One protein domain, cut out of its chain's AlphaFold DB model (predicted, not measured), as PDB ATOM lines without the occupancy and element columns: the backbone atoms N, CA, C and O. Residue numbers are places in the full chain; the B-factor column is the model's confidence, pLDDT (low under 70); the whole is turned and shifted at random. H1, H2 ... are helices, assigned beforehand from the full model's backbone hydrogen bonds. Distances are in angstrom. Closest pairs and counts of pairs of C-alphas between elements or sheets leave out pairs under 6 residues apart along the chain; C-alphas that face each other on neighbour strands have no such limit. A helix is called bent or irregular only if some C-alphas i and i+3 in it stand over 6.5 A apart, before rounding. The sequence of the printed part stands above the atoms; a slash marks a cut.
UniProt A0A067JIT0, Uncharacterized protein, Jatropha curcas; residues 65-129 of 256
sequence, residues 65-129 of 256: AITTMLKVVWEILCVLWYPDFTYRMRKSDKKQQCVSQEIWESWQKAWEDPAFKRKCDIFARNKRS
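This is residues 65 to 129 of the 256 residues of an uncharacterized protein of Jatropha curcas (UniProt A0A067JIT0). A long helix, H1, bends partway along, and its first arm H1a sticks out at one end of a loose, open chain of helices; near its second arm H1b, H2 passes about crosswise, and H3 goes on from the end of H2 at a corner and sticks out at the other end with residues 114 to 119 and 121 to 128. The contacts are few: no helix touches another, and only H1b and H2 are near each other. The printed part has 65 residues with three named helices, in the order H1, H2, H3, and no named strand; the class is all helix. The whole is loose, with a radius of gyration of the C-alphas of 15.1 A, and only just elongated, with spans of 46 by 31 by 19 A.

H1, the longest helix, has residues 65 to 92 and was assigned as one helix by its hydrogen bonds, but it is bent: C-alphas 80 and 83 are 6.9 A apart, against about 5 A in a regular helix. Its arm H1a, residues 65 to 80, is 23.1 A long and begins with C-alpha 65 at (113.370, 155.546, 108.481). Its arm H1b, residues 83 to 92, is 14.2 A long and ends with C-alpha 92 at (112.600, 121.101, 126.612); residues 81 and 82 belong to neither arm. H2, residues 101 to 112, is 16.4 A long. H3, residues 114 to 128, is 20.9 A long and ends with C-alpha 128 at (126.013, 128.872, 144.010).

The lines of H1a and H1b stand at a steep tilt of 49 degrees. H1b and H2 are close but not clearly touching: their closest C-alphas, those of Arg 90 and Gln 108, are 7.8 A apart. Their lines are about perpendicular, at 84 degrees. H2 and H3 are also close but not clearly touching, and their closest C-alphas, those of Trp 111 and Lys 117, are 6.9 A apart. They run the same way at a steep tilt of 62 degrees. H1a is apart from H2 and from H3, and H1b is apart from H3. In H1a, H1b, H2 and H3 every O i to N i+4 pair is within hydrogen-bond range.

The two C-alphas farthest apart are those of the first and last printed residues, Ala 65 and Ser 129, at 47.6 A. Residues 65 to 84, which belong to H1, stand free, and so do residues 97 to 102. The printed part has no cut. The link from H1 to H2 is short, with 8 residues, and the link from H2 to H3 is tight, with 1 residue; no link is long. The mean pLDDT of the printed part is 88.4, and residues 128 to 129 are under 70.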
ATOM      1  N   ALA A  65     113.722 155.180 107.111       82.06
ATOM      2  CA  ALA A  65     113.370 155.546 108.481       82.06
ATOM      3  C   ALA A  65     112.556 154.443 109.188       82.06
ATOM      4  O   ALA A  65     112.852 154.082 110.329       82.06
ATOM      5  N   ILE A  66     111.580 153.845 108.494       82.56
ATOM      6  CA  ILE A  66     110.765 152.742 109.027       82.56
ATOM      7  C   ILE A  66     111.629 151.495 109.237       82.56
ATOM      8  O   ILE A  66     111.552 150.853 110.284       82.56
ATOM      9  N   THR A  67     112.508 151.190 108.284       88.25
ATOM     10  CA  THR A  67     113.474 150.085 108.388       88.25
ATOM     11  C   THR A  67     114.391 150.253 109.597       88.25
ATOM     12  O   THR A  67     114.653 149.295 110.324       88.25
ATOM     13  N   THR A  68     114.858 151.477 109.836       89.12
ATOM     14  CA  THR A  68     115.739 151.802 110.961       89.12
ATOM     15  C   THR A  68     115.014 151.648 112.296       89.12
ATOM     16  O   THR A  68     115.526 150.975 113.189       89.12
ATOM     17  N   MET A  69     113.791 152.177 112.425       89.31
ATOM     18  CA  MET A  69     112.990 151.970 113.637       89.31
ATOM     19  C   MET A  69     112.687 150.492 113.892       89.31
ATOM     20  O   MET A  69     112.823 150.027 115.022       89.31
ATOM     21  N   LEU A  70     112.302 149.740 112.856       86.06
ATOM     22  CA  LEU A  70     112.013 148.311 112.982       86.06
ATOM     23  C   LEU A  70     113.236 147.529 113.455       86.06
ATOM     24  O   LEU A  70     113.092 146.675 114.324       86.06
ATOM     25  N   LYS A  71     114.432 147.846 112.948       88.44
ATOM     26  CA  LYS A  71     115.683 147.236 113.419       88.44
ATOM     27  C   LYS A  71     115.916 147.498 114.905       88.44
ATOM     28  O   LYS A  71     116.171 146.551 115.637       88.44
ATOM     29  N   VAL A  72     115.750 148.737 115.370       89.19
ATOM     30  CA  VAL A  72     115.935 149.081 116.793       89.19
ATOM     31  C   VAL A  72     114.939 148.331 117.681       89.19
ATOM     32  O   VAL A  72     115.323 147.722 118.678       89.19
ATOM     33  N   VAL A  73     113.653 148.336 117.318       85.75
ATOM     34  CA  VAL A  73     112.618 147.618 118.079       85.75
ATOM     35  C   VAL A  73     112.883 146.113 118.071       85.75
ATOM     36  O   VAL A  73     112.774 145.461 119.110       85.75
ATOM     37  N   TRP A  74     113.273 145.563 116.922       85.69
ATOM     38  CA  TRP A  74     113.642 144.161 116.780       85.69
ATOM     39  C   TRP A  74     114.834 143.794 117.666       85.69
ATOM     40  O   TRP A  74     114.759 142.817 118.403       85.69
ATOM     41  N   GLU A  75     115.896 144.597 117.677       86.25
ATOM     42  CA  GLU A  75     117.066 144.383 118.532       86.25
ATOM     43  C   GLU A  75     116.700 144.400 120.021       86.25
ATOM     44  O   GLU A  75     117.114 143.509 120.768       86.25
ATOM     45  N   ILE A  76     115.864 145.350 120.452       86.56
ATOM     46  CA  ILE A  76     115.357 145.411 121.832       86.56
ATOM     47  C   ILE A  76     114.592 144.130 122.179       86.56
ATOM     48  O   ILE A  76     114.826 143.525 123.231       86.56
ATOM     49  N   LEU A  77     113.692 143.695 121.295       80.88
ATOM     50  CA  LEU A  77     112.928 142.467 121.491       80.88
ATOM     51  C   LEU A  77     113.842 141.238 121.521       80.88
ATOM     52  O   LEU A  77     113.681 140.399 122.407       80.88
ATOM     53  N   CYS A  78     114.840 141.150 120.641       81.38
ATOM     54  CA  CYS A  78     115.826 140.076 120.649       81.38
ATOM     55  C   CYS A  78     116.584 140.020 121.980       81.38
ATOM     56  O   CYS A  78     116.664 138.958 122.589       81.38
ATOM     57  N   VAL A  79     117.086 141.143 122.493       78.56
ATOM     58  CA  VAL A  79     117.831 141.157 123.765       78.56
ATOM     59  C   VAL A  79     116.975 140.659 124.935       78.56
ATOM     60  O   VAL A  79     117.480 139.973 125.825       78.56
ATOM     61  N   LEU A  80     115.679 140.974 124.935       82.31
ATOM     62  CA  LEU A  80     114.765 140.595 126.012       82.31
ATOM     63  C   LEU A  80     114.280 139.147 125.909       82.31
ATOM     64  O   LEU A  80     114.261 138.430 126.910       82.31
ATOM     65  N   TRP A  81     113.875 138.724 124.714       80.38
ATOM     66  CA  TRP A  81     113.158 137.467 124.511       80.38
ATOM     67  C   TRP A  81     114.068 136.323 124.107       80.38
ATOM     68  O   TRP A  81     113.842 135.189 124.519       80.38
ATOM     69  N   TYR A  82     115.115 136.598 123.334       82.44
ATOM     70  CA  TYR A  82     115.954 135.558 122.748       82.44
ATOM     71  C   TYR A  82     116.668 134.681 123.792       82.44
ATOM     72  O   TYR A  82     116.702 133.460 123.606       82.44
ATOM     73  N   PRO A  83     117.173 135.213 124.927       86.31
ATOM     74  CA  PRO A  83     117.741 134.373 125.981       86.31
ATOM     75  C   PRO A  83     116.720 133.419 126.612       86.31
ATOM     76  O   PRO A  83     117.038 132.253 126.836       86.31
ATOM     77  N   ASP A  84     115.497 133.886 126.889       85.69
ATOM     78  CA  ASP A  84     114.433 133.046 127.459       85.69
ATOM     79  C   ASP A  84     113.942 132.014 126.438       85.69
ATOM     80  O   ASP A  84     113.807 130.831 126.743       85.69
ATOM     81  N   PHE A  85     113.761 132.449 125.193       88.31
ATOM     82  CA  PHE A  85     113.337 131.624 124.071       88.31
ATOM     83  C   PHE A  85     114.301 130.454 123.831       88.31
ATOM     84  O   PHE A  85     113.897 129.288 123.870       88.31
ATOM     85  N   THR A  86     115.595 130.748 123.665       89.81
ATOM     86  CA  THR A  86     116.644 129.729 123.484       89.81
ATOM     87  C   THR A  86     116.810 128.846 124.718       89.81
ATOM     88  O   THR A  86     116.989 127.634 124.586       89.81
ATOM     89  N   TYR A  87     116.680 129.410 125.924       89.38
ATOM     90  CA  TYR A  87     116.699 128.638 127.162       89.38
ATOM     91  C   TYR A  87     115.568 127.607 127.217       89.38
ATOM     92  O   TYR A  87     115.836 126.443 127.524       89.38
ATOM     93  N   ARG A  88     114.327 128.007 126.904       90.75
ATOM     94  CA  ARG A  88     113.163 127.110 126.912       90.75
ATOM     95  C   ARG A  88     113.341 125.966 125.930       90.75
ATOM     96  O   ARG A  88     113.216 124.821 126.346       90.75
ATOM     97  N   MET A  89     113.699 126.267 124.680       92.31
ATOM     98  CA  MET A  89     113.901 125.239 123.656       92.31
ATOM     99  C   MET A  89     114.996 124.247 124.043       92.31
ATOM    100  O   MET A  89     114.778 123.043 123.946       92.31
ATOM    101  N   ARG A  90     116.132 124.735 124.562       93.25
ATOM    102  CA  ARG A  90     117.212 123.875 125.065       93.25
ATOM    103  C   ARG A  90     116.761 123.018 126.243       93.25
ATOM    104  O   ARG A  90     117.149 121.864 126.353       93.25
ATOM    105  N   LYS A  91     115.971 123.583 127.159       89.75
ATOM    106  CA  LYS A  91     115.524 122.866 128.358       89.75
ATOM    107  C   LYS A  91     114.477 121.801 128.038       89.75
ATOM    108  O   LYS A  91     114.460 120.775 128.711       89.75
ATOM    109  N   SER A  92     113.612 122.055 127.060       91.69
ATOM    110  CA  SER A  92     112.600 121.101 126.612       91.69
ATOM    111  C   SER A  92     113.104 120.121 125.558       91.69
ATOM    112  O   SER A  92     112.380 119.176 125.270       91.69
ATOM    113  N   ASP A  93     114.272 120.382 124.963       91.00
ATOM    114  CA  ASP A  93     114.802 119.695 123.776       91.00
ATOM    115  C   ASP A  93     113.764 119.600 122.642       91.00
ATOM    116  O   ASP A  93     113.543 118.570 122.014       91.00
ATOM    117  N   LYS A  94     113.037 120.706 122.434       93.44
ATOM    118  CA  LYS A  94     111.943 120.793 121.459       93.44
ATOM    119  C   LYS A  94     112.134 122.018 120.585       93.44
ATOM    120  O   LYS A  94     112.158 123.145 121.087       93.44
ATOM    121  N   LYS A  95     112.208 121.780 119.277       93.44
ATOM    122  CA  LYS A  95     112.243 122.825 118.255       93.44
ATOM    123  C   LYS A  95     110.889 123.530 118.169       93.44
ATOM    124  O   LYS A  95     109.851 122.879 118.066       93.44
ATOM    125  N   GLN A  96     110.900 124.858 118.179       89.81
ATOM    126  CA  GLN A  96     109.710 125.666 117.904       89.81
ATOM    127  C   GLN A  96     109.432 125.738 116.401       89.81
ATOM    128  O   GLN A  96     110.360 125.739 115.597       89.81
ATOM    129  N   GLN A  97     108.160 125.845 116.015       92.00
ATOM    130  CA  GLN A  97     107.750 125.836 114.604       92.00
ATOM    131  C   GLN A  97     108.378 126.976 113.785       92.00
ATOM    132  O   GLN A  97     108.670 126.798 112.608       92.00
ATOM    133  N   CYS A  98     108.618 128.134 114.406       88.44
ATOM    134  CA  CYS A  98     109.243 129.287 113.757       88.44
ATOM    135  C   CYS A  98     110.758 129.137 113.524       88.44
ATOM    136  O   CYS A  98     111.359 130.007 112.899       88.44
ATOM    137  N   VAL A  99     111.386 128.066 114.024       90.88
ATOM    138  CA  VAL A  99     112.822 127.807 113.874       90.88
ATOM    139  C   VAL A  99     113.027 126.753 112.788       90.88
ATOM    140  O   VAL A  99     112.479 125.648 112.857       90.88
ATOM    141  N   SER A 100     113.831 127.086 111.777       94.56
ATOM    142  CA  SER A 100     114.183 126.137 110.721       94.56
ATOM    143  C   SER A 100     115.001 124.969 111.283       94.56
ATOM    144  O   SER A 100     115.632 125.066 112.337       94.56
ATOM    145  N   GLN A 101     114.979 123.836 110.580       94.69
ATOM    146  CA  GLN A 101     115.717 122.647 111.009       94.69
ATOM    147  C   GLN A 101     117.229 122.910 111.102       94.69
ATOM    148  O   GLN A 101     117.844 122.559 112.100       94.69
ATOM    149  N   GLU A 102     117.791 123.610 110.118       96.81
ATOM    150  CA  GLU A 102     119.213 123.964 110.074       96.81
ATOM    151  C   GLU A 102     119.652 124.802 111.286       96.81
ATOM    152  O   GLU A 102     120.669 124.519 111.921       96.81
ATOM    153  N   ILE A 103     118.863 125.818 111.659       94.44
ATOM    154  CA  ILE A 103     119.169 126.673 112.813       94.44
ATOM    155  C   ILE A 103     119.082 125.878 114.117       94.44
ATOM    156  O   ILE A 103     119.928 126.041 114.998       94.44
ATOM    157  N   TRP A 104     118.088 124.996 114.233       94.38
ATOM    158  CA  TRP A 104     117.935 124.120 115.389       94.38
ATOM    159  C   TRP A 104     119.134 123.182 115.565       94.38
ATOM    160  O   TRP A 104     119.705 123.128 116.652       94.38
ATOM    161  N   GLU A 105     119.565 122.514 114.496       95.38
ATOM    162  CA  GLU A 105     120.734 121.624 114.513       95.38
ATOM    163  C   GLU A 105     122.023 122.384 114.839       95.38
ATOM    164  O   GLU A 105     122.837 121.925 115.645       95.38
ATOM    165  N   SER A 106     122.190 123.585 114.279       95.88
ATOM    166  CA  SER A 106     123.308 124.478 114.598       95.88
ATOM    167  C   SER A 106     123.346 124.837 116.088       95.88
ATOM    168  O   SER A 106     124.401 124.758 116.727       95.88
ATOM    169  N   TRP A 107     122.196 125.159 116.690       93.94
ATOM    170  CA  TRP A 107     122.113 125.429 118.126       93.94
ATOM    171  C   TRP A 107     122.364 124.193 118.980       93.94
ATOM    172  O   TRP A 107     123.101 124.297 119.959       93.94
ATOM    173  N   GLN A 108     121.813 123.032 118.617       94.00
ATOM    174  CA  GLN A 108     122.087 121.780 119.324       94.00
ATOM    175  C   GLN A 108     123.587 121.477 119.313       94.00
ATOM    176  O   GLN A 108     124.173 121.247 120.369       94.00
ATOM    177  N   LYS A 109     124.242 121.602 118.155       95.25
ATOM    178  CA  LYS A 109     125.696 121.452 118.034       95.25
ATOM    179  C   LYS A 109     126.455 122.428 118.939       95.25
ATOM    180  O   LYS A 109     127.397 122.024 119.616       95.25
ATOM    181  N   ALA A 110     126.038 123.694 118.990       94.00
ATOM    182  CA  ALA A 110     126.652 124.698 119.860       94.00
ATOM    183  C   ALA A 110     126.426 124.420 121.358       94.00
ATOM    184  O   ALA A 110     127.280 124.741 122.181       94.00
ATOM    185  N   TRP A 111     125.290 123.830 121.738       93.75
ATOM    186  CA  TRP A 111     125.014 123.447 123.125       93.75
ATOM    187  C   TRP A 111     125.746 122.177 123.553       93.75
ATOM    188  O   TRP A 111     126.063 122.032 124.736       93.75
ATOM    189  N   GLU A 112     126.034 121.287 122.604       94.69
ATOM    190  CA  GLU A 112     126.815 120.072 122.821       94.69
ATOM    191  C   GLU A 112     128.322 120.327 122.932       94.69
ATOM    192  O   GLU A 112     129.030 119.503 123.514       94.69
ATOM    193  N   ASP A 113     128.806 121.487 122.473       96.75
ATOM    194  CA  ASP A 113     130.201 121.903 122.619       96.75
ATOM    195  C   ASP A 113     130.670 121.807 124.093       96.75
ATOM    196  O   ASP A 113     130.133 122.491 124.979       96.75
ATOM    197  N   PRO A 114     131.709 120.999 124.391       96.44
ATOM    198  CA  PRO A 114     132.268 120.889 125.733       96.44
ATOM    199  C   PRO A 114     132.689 122.233 126.334       96.44
ATOM    200  O   PRO A 114     132.566 122.421 127.548       96.44
ATOM    201  N   ALA A 115     133.172 123.184 125.526       96.50
ATOM    202  CA  ALA A 115     133.558 124.504 126.022       96.50
ATOM    203  C   ALA A 115     132.339 125.299 126.509       96.50
ATOM    204  O   ALA A 115     132.387 125.949 127.562       96.50
ATOM    205  N   PHE A 116     131.220 125.196 125.789       92.81
ATOM    206  CA  PHE A 116     129.947 125.776 126.192       92.81
ATOM    207  C   PHE A 116     129.419 125.147 127.489       92.81
ATOM    208  O   PHE A 116     129.119 125.877 128.438       92.81
ATOM    209  N   LYS A 117     129.384 123.810 127.580       93.00
ATOM    210  CA  LYS A 117     128.948 123.088 128.792       93.00
ATOM    211  C   LYS A 117     129.794 123.461 130.010       93.00
ATOM    212  O   LYS A 117     129.247 123.886 131.026       93.00
ATOM    213  N   ARG A 118     131.127 123.455 129.872       95.31
ATOM    214  CA  ARG A 118     132.050 123.901 130.932       95.31
ATOM    215  C   ARG A 118     131.759 125.329 131.381       95.31
ATOM    216  O   ARG A 118     131.755 125.608 132.579       95.31
ATOM    217  N   LYS A 119     131.502 126.245 130.443       93.50
ATOM    218  CA  LYS A 119     131.142 127.632 130.761       93.50
ATOM    219  C   LYS A 119     129.809 127.698 131.518       93.50
ATOM    220  O   LYS A 119     129.728 128.416 132.514       93.50
ATOM    221  N   CYS A 120     128.793 126.938 131.108       85.81
ATOM    222  CA  CYS A 120     127.531 126.824 131.843       85.81
ATOM    223  C   CYS A 120     127.734 126.296 133.271       85.81
ATOM    224  O   CYS A 120     127.193 126.890 134.203       85.81
ATOM    225  N   ASP A 121     128.557 125.264 133.463       89.69
ATOM    226  CA  ASP A 121     128.858 124.707 134.786       89.69
ATOM    227  C   ASP A 121     129.607 125.700 135.672       89.69
ATOM    228  O   ASP A 121     129.310 125.828 136.859       89.69
ATOM    229  N   ILE A 122     130.561 126.443 135.101       87.00
ATOM    230  CA  ILE A 122     131.243 127.538 135.798       87.00
ATOM    231  C   ILE A 122     130.222 128.592 136.229       87.00
ATOM    232  O   ILE A 122     130.230 128.996 137.386       87.00
ATOM    233  N   PHE A 123     129.313 129.020 135.349       81.69
ATOM    234  CA  PHE A 123     128.281 129.992 135.718       81.69
ATOM    235  C   PHE A 123     127.315 129.456 136.781       81.69
ATOM    236  O   PHE A 123     126.952 130.198 137.693       81.69
ATOM    237  N   ALA A 124     126.927 128.184 136.704       81.31
ATOM    238  CA  ALA A 124     126.075 127.544 137.699       81.31
ATOM    239  C   ALA A 124     126.771 127.457 139.066       81.31
ATOM    240  O   ALA A 124     126.167 127.809 140.080       81.31
ATOM    241  N   ARG A 125     128.053 127.066 139.093       79.75
ATOM    242  CA  ARG A 125     128.882 127.053 140.306       79.75
ATOM    243  C   ARG A 125     129.094 128.454 140.862       79.75
ATOM    244  O   ARG A 125     128.855 128.655 142.040       79.75
ATOM    245  N   ASN A 126     129.417 129.436 140.024       78.75
ATOM    246  CA  ASN A 126     129.571 130.834 140.438       78.75
ATOM    247  C   ASN A 126     128.268 131.429 140.993       78.75
ATOM    248  O   ASN A 126     128.297 132.303 141.851       78.75
ATOM    249  N   LYS A 127     127.104 130.970 140.518       71.81
ATOM    250  CA  LYS A 127     125.807 131.378 141.077       71.81
ATOM    251  C   LYS A 127     125.556 130.769 142.460       71.81
ATOM    252  O   LYS A 127     124.819 131.351 143.248       71.81
ATOM    253  N   ARG A 128     126.131 129.597 142.735       66.94
ATOM    254  CA  ARG A 128     126.013 128.872 144.010       66.94
ATOM    255  C   ARG A 128     127.181 129.129 144.966       66.94
ATOM    256  O   ARG A 128     127.105 128.704 146.109       66.94
ATOM    257  N   SER A 129     128.246 129.786 144.511       65.00
ATOM    258  CA  SER A 129     129.446 130.006 145.310       65.00
ATOM    259  C   SER A 129     129.221 131.074 146.370       65.00
ATOM    260  O   SER A 129     128.717 132.164 146.081       65.00
TER     261      SER A 129